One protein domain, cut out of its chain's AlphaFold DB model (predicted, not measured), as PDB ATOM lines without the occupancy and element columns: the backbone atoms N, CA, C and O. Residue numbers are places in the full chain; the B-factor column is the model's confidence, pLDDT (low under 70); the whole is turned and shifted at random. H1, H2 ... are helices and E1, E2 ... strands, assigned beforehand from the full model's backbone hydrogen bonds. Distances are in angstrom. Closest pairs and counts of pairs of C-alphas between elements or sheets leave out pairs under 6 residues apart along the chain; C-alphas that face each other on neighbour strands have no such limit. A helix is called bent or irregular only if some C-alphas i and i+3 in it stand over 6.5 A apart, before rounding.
ATOM      1  N   GLU A  71       7.587  24.826  11.320       76.31
ATOM      2  CA  GLU A  71       7.592  26.259  11.049       76.31
ATOM      3  C   GLU A  71       6.866  26.591   9.741       76.31
ATOM      4  O   GLU A  71       6.219  27.631   9.654       76.31
ATOM      5  N   ALA A  72       6.944  25.715   8.732       79.12
ATOM      6  CA  ALA A  72       6.187  25.870   7.492       79.12
ATOM      7  C   ALA A  72       4.688  25.641   7.742       79.12
ATOM      8  O   ALA A  72       3.865  26.428   7.286       79.12
ATOM      9  N   LYS A  73       4.324  24.632   8.550       79.88
ATOM     10  CA  LYS A  73       2.922  24.398   8.949       79.88
ATOM     11  C   LYS A  73       2.326  25.569   9.723       79.88
ATOM     12  O   LYS A  73       1.187  25.945   9.476       79.88
ATOM     13  N   GLU A  74       3.089  26.145  10.644       81.56
ATOM     14  CA  GLU A  74       2.644  27.269  11.473       81.56
ATOM     15  C   GLU A  74       2.492  28.572  10.673       81.56
ATOM     16  O   GLU A  74       1.676  29.418  11.037       81.56
ATOM     17  N   LYS A  75       3.240  28.725   9.573       87.81
ATOM     18  CA  LYS A  75       3.186  29.900   8.689       87.81
ATOM     19  C   LYS A  75       2.228  29.755   7.509       87.81
ATOM     20  O   LYS A  75       1.959  30.757   6.854       87.81
ATOM     21  N   ALA A  76       1.711  28.553   7.254       88.94
ATOM     22  CA  ALA A  76       0.883  28.261   6.092       88.94
ATOM     23  C   ALA A  76      -0.305  29.230   5.969       88.94
ATOM     24  O   ALA A  76      -1.214  29.256   6.809       88.94
ATOM     25  N   GLY A  77      -0.293  30.017   4.894       92.31
ATOM     26  CA  GLY A  77      -1.402  30.867   4.480       92.31
ATOM     27  C   GLY A  77      -2.323  30.160   3.489       92.31
ATOM     28  O   GLY A  77      -2.139  28.989   3.172       92.31
ATOM     29  N   SER A  78      -3.322  30.873   2.967       91.12
ATOM     30  CA  SER A  78      -4.166  30.350   1.883       91.12
ATOM     31  C   SER A  78      -3.424  30.202   0.556       91.12
ATOM     32  O   SER A  78      -3.858  29.432  -0.295       91.12
ATOM     33  N   ASN A  79      -2.321  30.932   0.383       92.50
ATOM     34  CA  ASN A  79      -1.483  30.818  -0.800       92.50
ATOM     35  C   ASN A  79      -0.585  29.584  -0.665       92.50
ATOM     36  O   ASN A  79       0.038  29.409   0.385       92.50
ATOM     37  N   PRO A  80      -0.507  28.737  -1.701       93.62
ATOM     38  CA  PRO A  80       0.281  27.523  -1.649       93.62
ATOM     39  C   PRO A  80       1.776  27.827  -1.699       93.62
ATOM     40  O   PRO A  80       2.255  28.549  -2.571       93.62
ATOM     41  N   GLU A  81       2.522  27.234  -0.772       92.06
ATOM     42  CA  GLU A  81       3.971  27.376  -0.671       92.06
ATOM     43  C   GLU A  81       4.661  26.055  -1.000       92.06
ATOM     44  O   GLU A  81       4.307  25.002  -0.474       92.06
ATOM     45  N   PHE A  82       5.672  26.102  -1.862       90.25
ATOM     46  CA  PHE A  82       6.447  24.923  -2.234       90.25
ATOM     47  C   PHE A  82       7.302  24.426  -1.060       90.25
ATOM     48  O   PHE A  82       8.109  25.178  -0.511       90.25
ATOM     49  N   VAL A  83       7.185  23.141  -0.715       82.88
ATOM     50  CA  VAL A  83       7.918  22.527   0.412       82.88
ATOM     51  C   VAL A  83       8.925  21.455  -0.014       82.88
ATOM     52  O   VAL A  83       9.884  21.175   0.716       82.88
ATOM     53  N   GLY A  84       8.786  20.904  -1.221       80.50
ATOM     54  CA  GLY A  84       9.741  19.950  -1.779       80.50
ATOM     55  C   GLY A  84       9.207  19.227  -3.005       80.50
ATOM     56  O   GLY A  84       8.062  19.418  -3.392       80.50
ATOM     57  N   ASN A  85      10.049  18.389  -3.600       79.69
ATOM     58  CA  ASN A  85       9.652  17.509  -4.692       79.69
ATOM     59  C   ASN A  85       9.347  16.104  -4.175       79.69
ATOM     60  O   ASN A  85       9.869  15.680  -3.137       79.69
ATOM     61  N   PHE A  86       8.571  15.361  -4.958       73.94
ATOM     62  CA  PHE A  86       8.395  13.926  -4.792       73.94
ATOM     63  C   PHE A  86       8.247  13.203  -6.119       73.94
ATOM     64  O   PHE A  86       8.067  13.798  -7.177       73.94
ATOM     65  N   THR A  87       8.318  11.881  -6.041       68.81
ATOM     66  CA  THR A  87       8.024  10.974  -7.141       68.81
ATOM     67  C   THR A  87       7.216   9.802  -6.590       68.81
ATOM     68  O   THR A  87       7.383   9.433  -5.424       68.81
ATOM     69  N   MET A  88       6.320   9.234  -7.400       62.72
ATOM     70  CA  MET A  88       5.551   8.042  -7.032       62.72
ATOM     71  C   MET A  88       6.090   6.805  -7.750       62.72
ATOM     72  O   MET A  88       6.642   6.919  -8.848       62.72
ATOM     73  N   PRO A  89       5.909   5.598  -7.183       56.34
ATOM     74  CA  PRO A  89       6.253   4.367  -7.880       56.34
ATOM     75  C   PRO A  89       5.614   4.312  -9.277       56.34
ATOM     76  O   PRO A  89       4.398   4.419  -9.421       56.34
ATOM     77  N   GLY A  90       6.445   4.142 -10.306       53.81
ATOM     78  CA  GLY A  90       6.008   4.086 -11.706       53.81
ATOM     79  C   GLY A  90       5.920   5.440 -12.423       53.81
ATOM     80  O   GLY A  90       5.618   5.456 -13.614       53.81
ATOM     81  N   TRP A  91       6.201   6.559 -11.752       63.38
ATOM     82  CA  TRP A  91       6.315   7.866 -12.402       63.38
ATOM     83  C   TRP A  91       7.700   8.067 -13.023       63.38
ATOM     84  O   TRP A  91       8.705   7.568 -12.524       63.38
ATOM     85  N   THR A  92       7.749   8.826 -14.119       64.44
ATOM     86  CA  THR A  92       8.999   9.381 -14.657       64.44
ATOM     87  C   THR A  92       9.035  10.865 -14.310       64.44
ATOM     88  O   THR A  92       8.171  11.608 -14.764       64.44
ATOM     89  N   GLY A  93      10.016  11.288 -13.508       70.12
ATOM     90  CA  GLY A  93      10.170  12.678 -13.067       70.12
ATOM     91  C   GLY A  93       9.698  12.947 -11.636       70.12
ATOM     92  O   GLY A  93       9.541  12.027 -10.822       70.12
ATOM     93  N   HIS A  94       9.497  14.234 -11.353       76.81
ATOM     94  CA  HIS A  94       9.129  14.778 -10.049       76.81
ATOM     95  C   HIS A  94       7.920  15.694 -10.176       76.81
ATOM     96  O   HIS A  94       7.762  16.351 -11.201       76.81
ATOM     97  N   ALA A  95       7.123  15.760  -9.118       79.50
ATOM     98  CA  ALA A  95       6.114  16.792  -8.936       79.50
ATOM     99  C   ALA A  95       6.429  17.590  -7.671       79.50
ATOM    100  O   ALA A  95       7.020  17.062  -6.718       79.50
ATOM    101  N   GLY A  96       6.049  18.862  -7.663       85.50
ATOM    102  CA  GLY A  96       6.145  19.701  -6.483       85.50
ATOM    103  C   GLY A  96       5.063  19.373  -5.467       85.50
ATOM    104  O   GLY A  96       3.934  19.005  -5.790       85.50
ATOM    105  N   PHE A  97       5.427  19.512  -4.202       87.00
ATOM    106  CA  PHE A  97       4.544  19.369  -3.061       87.00
ATOM    107  C   PHE A  97       4.399  20.726  -2.385       87.00
ATOM    108  O   PHE A  97       5.388  21.440  -2.177       87.00
ATOM    109  N   TYR A  98       3.165  21.081  -2.051       89.62
ATOM    110  CA  TYR A  98       2.783  22.408  -1.598       89.62
ATOM    111  C   TYR A  98       2.046  22.329  -0.274       89.62
ATOM    112  O   TYR A  98       1.234  21.433  -0.063       89.62
ATOM    113  N   ILE A  99       2.303  23.294   0.603       90.88
ATOM    114  CA  ILE A  99       1.554  23.492   1.838       90.88
ATOM    115  C   ILE A  99       0.638  24.704   1.705       90.88
ATOM    116  O   ILE A  99       1.038  25.735   1.170       90.88
ATOM    117  N   PHE A 100      -0.590  24.587   2.194       93.00
ATOM    118  CA  PHE A 100      -1.556  25.681   2.198       93.00
ATOM    119  C   PHE A 100      -2.592  25.475   3.299       93.00
ATOM    120  O   PHE A 100      -2.831  24.364   3.766       93.00
ATOM    121  N   LYS A 101      -3.246  26.551   3.716       94.00
ATOM    122  CA  LYS A 101      -4.375  26.515   4.636       94.00
ATOM    123  C   LYS A 101      -5.672  26.508   3.840       94.00
ATOM    124  O   LYS A 101      -5.963  27.456   3.112       94.00
ATOM    125  N   CYS A 102      -6.464  25.451   3.999       93.19
ATOM    126  CA  CYS A 102      -7.761  25.335   3.345       93.19
ATOM    127  C   CYS A 102      -8.679  26.489   3.775       93.19
ATOM    128  O   CYS A 102      -8.899  26.698   4.968       93.19
ATOM    129  N   GLN A 103      -9.230  27.224   2.806       93.56
ATOM    130  CA  GLN A 103     -10.103  28.369   3.082       93.56
ATOM    131  C   GLN A 103     -11.487  27.964   3.615       93.56
ATOM    132  O   GLN A 103     -12.140  28.774   4.264       93.56
ATOM    133  N   GLU A 104     -11.914  26.716   3.393       93.81
ATOM    134  CA  GLU A 104     -13.229  26.221   3.823       93.81
ATOM    135  C   GLU A 104     -13.209  25.671   5.262       93.81
ATOM    136  O   GLU A 104     -14.066  26.020   6.070       93.81
ATOM    137  N   CYS A 105     -12.230  24.826   5.619       92.19
ATOM    138  CA  CYS A 105     -12.164  24.186   6.948       92.19
ATOM    139  C   CYS A 105     -11.006  24.666   7.839       92.19
ATOM    140  O   CYS A 105     -10.948  24.314   9.014       92.19
ATOM    141  N   GLY A 106     -10.070  25.457   7.309       91.12
ATOM    142  CA  GLY A 106      -8.917  25.961   8.058       91.12
ATOM    143  C   GLY A 106      -7.790  24.948   8.287       91.12
ATOM    144  O   GLY A 106      -6.757  25.336   8.837       91.12
ATOM    145  N   THR A 107      -7.949  23.692   7.862       89.50
ATOM    146  CA  THR A 107      -6.910  22.660   7.958       89.50
ATOM    147  C   THR A 107      -5.685  23.054   7.135       89.50
ATOM    148  O   THR A 107      -5.800  23.445   5.971       89.50
ATOM    149  N   VAL A 108      -4.498  22.941   7.737       90.06
ATOM    150  CA  VAL A 108      -3.226  23.054   7.013       90.06
ATOM    151  C   VAL A 108      -3.028  21.765   6.231       90.06
ATOM    152  O   VAL A 108      -2.808  20.699   6.805       90.06
ATOM    153  N   CYS A 109      -3.165  21.885   4.922       88.69
ATOM    154  CA  CYS A 109      -3.111  20.804   3.962       88.69
ATOM    155  C   CYS A 109      -1.741  20.771   3.307       88.69
ATOM    156  O   CYS A 109      -1.058  21.793   3.191       88.69
ATOM    157  N   ALA A 110      -1.367  19.585   2.851       87.00
ATOM    158  CA  ALA A 110      -0.224  19.434   1.989       87.00
ATOM    159  C   ALA A 110      -0.537  18.460   0.873       87.00
ATOM    160  O   ALA A 110      -0.977  17.340   1.129       87.00
ATOM    161  N   ASP A 111      -0.352  18.924  -0.350       88.69
ATOM    162  CA  ASP A 111      -0.781  18.210  -1.535       88.69
ATOM    163  C   ASP A 111       0.087  18.601  -2.732       88.69
ATOM    164  O   ASP A 111       0.896  19.531  -2.660       88.69
ATOM    165  N   TYR A 112      -0.079  17.894  -3.837       88.00
ATOM    166  CA  TYR A 112       0.572  18.203  -5.102       88.00
ATOM    167  C   TYR A 112      -0.441  18.695  -6.134       88.00
ATOM    168  O   TYR A 112      -1.628  18.386  -6.012       88.00
ATOM    169  N   PRO A 113      -0.004  19.442  -7.161       90.31
ATOM    170  CA  PRO A 113      -0.892  19.877  -8.223       90.31
ATOM    171  C   PRO A 113      -1.455  18.665  -8.960       90.31
ATOM    172  O   PRO A 113      -0.742  17.914  -9.628       90.31
ATOM    173  N   HIS A 114      -2.757  18.462  -8.811       85.56
ATOM    174  CA  HIS A 114      -3.487  17.470  -9.581       85.56
ATOM    175  C   HIS A 114      -3.643  17.961 -11.017       85.56
ATOM    176  O   HIS A 114      -3.489  19.150 -11.301       85.56
ATOM    177  N   GLY A 115      -3.959  17.028 -11.920       75.88
ATOM    178  CA  GLY A 115      -4.242  17.345 -13.319       75.88
ATOM    179  C   GLY A 115      -5.366  18.371 -13.481       75.88
ATOM    180  O   GLY A 115      -5.960  18.842 -12.520       75.88
ATOM    181  N   TYR A 116      -5.677  18.711 -14.722       79.81
ATOM    182  CA  TYR A 116      -6.538  19.851 -14.996       79.81
ATOM    183  C   TYR A 116      -7.991  19.662 -14.538       79.81
ATOM    184  O   TYR A 116      -8.606  18.617 -14.774       79.81
ATOM    185  N   ASP A 117      -8.539  20.689 -13.890       80.50
ATOM    186  CA  ASP A 117      -9.958  20.799 -13.579       80.50
ATOM    187  C   ASP A 117     -10.800  21.053 -14.849       80.50
ATOM    188  O   ASP A 117     -10.311  21.006 -15.982       80.50
ATOM    189  N   ALA A 118     -12.096  21.332 -14.678       67.00
ATOM    190  CA  ALA A 118     -12.997  21.615 -15.797       67.00
ATOM    191  C   ALA A 118     -12.605  22.860 -16.622       67.00
ATOM    192  O   ALA A 118     -13.084  23.009 -17.746       67.00
ATOM    193  N   TYR A 119     -11.758  23.737 -16.079       69.25
ATOM    194  CA  TYR A 119     -11.292  24.971 -16.707       69.25
ATOM    195  C   TYR A 119      -9.863  24.869 -17.238       69.25
ATOM    196  O   TYR A 119      -9.350  25.840 -17.786       69.25
ATOM    197  N   GLY A 120      -9.225  23.702 -17.130       81.88
ATOM    198  CA  GLY A 120      -7.845  23.553 -17.568       81.88
ATOM    199  C   GLY A 120      -6.824  24.000 -16.523       81.88
ATOM    200  O   GLY A 120      -5.652  24.107 -16.869       81.88
ATOM    201  N   CYS A 121      -7.230  24.276 -15.279       88.06
ATOM    202  CA  CYS A 121      -6.336  24.721 -14.210       88.06
ATOM    203  C   CYS A 121      -5.854  23.538 -13.367       88.06
ATOM    204  O   CYS A 121      -6.612  22.609 -13.083       88.06
ATOM    205  N   LEU A 122      -4.597  23.580 -12.924       91.94
ATOM    206  CA  LEU A 122      -4.131  22.709 -11.847       91.94
ATOM    207  C   LEU A 122      -4.898  23.024 -10.556       91.94
ATOM    208  O   LEU A 122      -5.399  24.136 -10.364       91.94
ATOM    209  N   TYR A 123      -4.963  22.067  -9.637       93.00
ATOM    210  CA  TYR A 123      -5.599  22.292  -8.341       93.00
ATOM    211  C   TYR A 123      -4.957  21.469  -7.224       93.00
ATOM    212  O   TYR A 123      -4.363  20.422  -7.474       93.00
ATOM    213  N   LEU A 124      -5.102  21.939  -5.984       91.75
ATOM    214  CA  LEU A 124      -4.733  21.217  -4.762       91.75
ATOM    215  C   LEU A 124      -6.000  20.809  -4.007       91.75
ATOM    216  O   LEU A 124      -6.977  21.559  -3.982       91.75
ATOM    217  N   LYS A 125      -6.005  19.646  -3.363       91.38
ATOM    218  CA  LYS A 125      -7.121  19.154  -2.552       91.38
ATOM    219  C   LYS A 125      -6.869  19.366  -1.070       91.38
ATOM    220  O   LYS A 125      -5.759  19.219  -0.560       91.38
ATOM    221  N   CYS A 126      -7.946  19.665  -0.354       88.81
ATOM    222  CA  CYS A 126      -7.934  19.565   1.094       88.81
ATOM    223  C   CYS A 126      -7.651  18.112   1.509       88.81
ATOM    224  O   CYS A 126      -8.251  17.178   0.975       88.81
ATOM    225  N   THR A 127      -6.751  17.920   2.472       85.31
ATOM    226  CA  THR A 127      -6.401  16.588   2.989       85.31
ATOM    227  C   THR A 127      -7.331  16.118   4.110       85.31
ATOM    228  O   THR A 127      -7.227  14.978   4.559       85.31
ATOM    229  N   ASP A 128      -8.227  16.984   4.593       84.12
ATOM    230  CA  ASP A 128      -9.244  16.620   5.578       84.12
ATOM    231  C   ASP A 128     -10.345  15.780   4.916       84.12
ATOM    232  O   ASP A 128     -10.995  16.219   3.969       84.12
ATOM    233  N   GLN A 129     -10.584  14.575   5.434       82.69
ATOM    234  CA  GLN A 129     -11.536  13.618   4.853       82.69
ATOM    235  C   GLN A 129     -12.995  14.099   4.879       82.69
ATOM    236  O   GLN A 129     -13.823  13.574   4.137       82.69
ATOM    237  N   ASN A 130     -13.316  15.089   5.714       90.06
ATOM    238  CA  ASN A 130     -14.646  15.687   5.805       90.06
ATOM    239  C   ASN A 130     -14.767  16.975   4.976       90.06
ATOM    240  O   ASN A 130     -15.836  17.588   4.946       90.06
ATOM    241  N   CYS A 131     -13.696  17.400   4.301       86.19
ATOM    242  CA  CYS A 131     -13.666  18.605   3.489       86.19
ATOM    243  C   CYS A 131     -13.300  18.271   2.039       86.19
ATOM    244  O   CYS A 131     -12.164  17.943   1.718       86.19
ATOM    245  N   PHE A 132     -14.257  18.437   1.128       89.25
ATOM    246  CA  PHE A 132     -14.068  18.166  -0.304       89.25
ATOM    247  C   PHE A 132     -13.589  19.392  -1.097       89.25
ATOM    248  O   PHE A 132     -13.715  19.438  -2.321       89.25
ATOM    249  N   ALA A 133     -13.085  20.413  -0.402       91.81
ATOM    250  CA  ALA A 133     -12.634  21.646  -1.025       91.81
ATOM    251  C   ALA A 133     -11.393  21.410  -1.892       91.81
ATOM    252  O   ALA A 133     -10.517  20.609  -1.557       91.81
ATOM    253  N   SER A 134     -11.317  22.148  -2.997       91.38
ATOM    254  CA  SER A 134     -10.137  22.219  -3.854       91.38
ATOM    255  C   SER A 134      -9.730  23.676  -4.019       91.38
ATOM    256  O   SER A 134     -10.586  24.540  -4.207       91.38
ATOM    257  N   LEU A 135      -8.432  23.938  -3.935       91.56
ATOM    258  CA  LEU A 135      -7.835  25.220  -4.270       91.56
ATOM    259  C   LEU A 135      -7.463  25.192  -5.752       91.56
ATOM    260  O   LEU A 135      -6.570  24.439  -6.145       91.56
ATOM    261  N   ILE A 136      -8.156  25.988  -6.562       91.62
ATOM    262  CA  ILE A 136      -7.846  26.132  -7.986       91.62
ATOM    263  C   ILE A 136      -6.629  27.045  -8.132       91.62
ATOM    264  O   ILE A 136      -6.587  28.125  -7.548       91.62
ATOM    265  N   LEU A 137      -5.629  26.594  -8.887       91.06
ATOM    266  CA  LEU A 137      -4.389  27.324  -9.124       91.06
ATOM    267  C   LEU A 137      -4.551  28.198 -10.370       91.06
ATOM    268  O   LEU A 137      -4.155  27.805 -11.467       91.06
ATOM    269  N   GLU A 138      -5.163  29.370 -10.218       89.12
ATOM    270  CA  GLU A 138      -5.350  30.314 -11.327       89.12
ATOM    271  C   GLU A 138      -3.990  30.833 -11.842       89.12
ATOM    272  O   GLU A 138      -3.178  31.320 -11.045       89.12
ATOM    273  N   PRO A 139      -3.699  30.758 -13.155       87.69
ATOM    274  CA  PRO A 139      -2.399  31.169 -13.695       87.69
ATOM    275  C   PRO A 139      -2.010  32.609 -13.363       87.69
ATOM    276  O   PRO A 139      -0.842  32.867 -13.071       87.69
ATOM    277  N   SER A 140      -2.979  33.522 -13.343       86.50
ATOM    278  CA  SER A 140      -2.785  34.930 -12.991       86.50
ATOM    279  C   SER A 140      -2.217  35.136 -11.583       86.50
ATOM    280  O   SER A 140      -1.509  36.115 -11.344       86.50
ATOM    281  N   GLU A 141      -2.472  34.210 -10.655       87.38
ATOM    282  CA  GLU A 141      -2.031  34.293  -9.259       87.38
ATOM    283  C   GLU A 141      -0.781  33.444  -8.993       87.38
ATOM    284  O   GLU A 141       0.090  33.822  -8.204       87.38
ATOM    285  N   VAL A 142      -0.675  32.287  -9.654       89.50
ATOM    286  CA  VAL A 142       0.334  31.264  -9.338       89.50
ATOM    287  C   VAL A 142       1.066  30.714 -10.565       89.50
ATOM    288  O   VAL A 142       1.464  29.552 -10.591       89.50
ATOM    289  N   ARG A 143       1.340  31.554 -11.573       89.38
ATOM    290  CA  ARG A 143       2.113  31.181 -12.781       89.38
ATOM    291  C   ARG A 143       3.418  30.431 -12.488       89.38
ATOM    292  O   ARG A 143       3.755  29.469 -13.170       89.38
ATOM    293  N   HIS A 144       4.110  30.831 -11.424       90.81
ATOM    294  CA  HIS A 144       5.353  30.211 -10.966       90.81
ATOM    295  C   HIS A 144       5.203  28.724 -10.584       90.81
ATOM    296  O   HIS A 144       6.195  27.997 -10.567       90.81
ATOM    297  N   ILE A 145       3.988  28.257 -10.264       92.56
ATOM    298  CA  ILE A 145       3.697  26.837 -10.028       92.56
ATOM    299  C   ILE A 145       3.695  26.077 -11.352       92.56
ATOM    300  O   ILE A 145       4.397  25.084 -11.465       92.56
ATOM    301  N   TYR A 146       3.003  26.575 -12.378       91.44
ATOM    302  CA  TYR A 146       2.988  25.945 -13.705       91.44
ATOM    303  C   TYR A 146       4.390  25.841 -14.314       91.44
ATOM    304  O   TYR A 146       4.760  24.800 -14.852       91.44
ATOM    305  N   GLU A 147       5.192  26.899 -14.169       90.69
ATOM    306  CA  GLU A 147       6.591  26.916 -14.610       90.69
ATOM    307  C   GLU A 147       7.440  25.879 -13.861       90.69
ATOM    308  O   GLU A 147       8.253  25.189 -14.475       90.69
ATOM    309  N   ARG A 148       7.230  25.729 -12.545       89.50
ATOM    310  CA  ARG A 148       7.943  24.745 -11.718       89.50
ATOM    311  C   ARG A 148       7.562  23.311 -12.060       89.50
ATOM    312  O   ARG A 148       8.446  22.469 -12.181       89.50
ATOM    313  N   GLU A 149       6.271  23.050 -12.217       87.62
ATOM    314  CA  GLU A 149       5.747  21.734 -12.592       87.62
ATOM    315  C   GLU A 149       6.016  21.398 -14.067       87.62
ATOM    316  O   GLU A 149       5.723  20.290 -14.513       87.62
ATOM    317  N   ASN A 150       6.593  22.335 -14.832       87.38
ATOM    318  CA  ASN A 150       6.881  22.194 -16.255       87.38
ATOM    319  C   ASN A 150       5.631  21.792 -17.061       87.38
ATOM    320  O   ASN A 150       5.673  20.922 -17.936       87.38
TER     321      ASN A 150
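Overview. This is residues 71 to 150 of the 199 residues of an uncharacterized protein of Candidatus Yanofskybacteria bacterium RIFCSPHIGHO2_01_FULL_41_53 (UniProt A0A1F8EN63). A small antiparallel sheet of three strands, E1, E2 and E3, has a second, shorter two-stranded hairpin, E4 and E5, next to it on the side of E2 and E3; the short helix H1 sits over E2, and the irregular helix H2 only grazes the sheet with its residues 145 to 148. The printed part has 80 residues, with two named helices and five named strands in the order H1 E1 E2 E3 E4 E5 H2; the two sheets run E1 - E2 - E3 and E4 - E5, both antiparallel. The class is mixed, helices and strands, with under half of the residues in named elements. The whole is compact, with a radius of gyration of the C-alphas of 12.4 A, and rounded, spanning 33 by 29 by 23 A.

Along the chain. Find C-alpha 71 at (7.592, 26.259, 11.049), where H1 begins; it runs to residue 75, 6.2 A from first to last C-alpha. E1 covers residues 81 to 86, 14.7 A. Look next at C-alpha 95, at (6.114, 16.792, -8.936), for the start of E2, the longest strand, residues 95 to 101 and 19.7 A. E3 is residues 108 to 111, 10.1 A, E4 is 123 to 125, and E5 is 134 to 136. H2, residues 139 to 148, runs 12.3 A and ends at C-alpha 148, (7.943, 24.745, -11.718); it is irregular, with C-alphas 141 and 144 8.6 A apart.

Arrangement. Start with E1, E2 and E3, a meander, each strand the antiparallel neighbour of the one before. E1 and E2 form a hairpin at 146 degrees, with N 83 and O 97 at 2.9 A. E2 and E3 form another at 164 degrees, with N 109 and O 100 at 2.8 A. H1 is on this sheet, over E2, at a height of 8.7 A; its closest C-alpha pair with E2 is Lys 73 and Ile 99, 7.3 A. For H2 the closest pair with E2 is the C-alphas of Gly 96 and Arg 148, 7.5 A. Look next at E3 and E4: their closest C-alphas are those of Asp 111 and Leu 124, 5.9 A apart. E2 and E4 are near each other. E4 and E5 form a hairpin at 163 degrees, with N 135 and O 124 at 2.8 A. H1 and H2 are apart. In H1 every O i to N i+4 pair is within hydrogen-bond range; in H2 3 of 6 are.

Size, cuts and confidence. The C-alphas of Glu 71 and Ala 118 are the two farthest apart, 34.1 A. The printed part has no cut. The link from E3 to E4, 11 residues, is long. The mean pLDDT of the printed part is 85.0; look for values under 70 at residues 87 to 92 and 118 to 119.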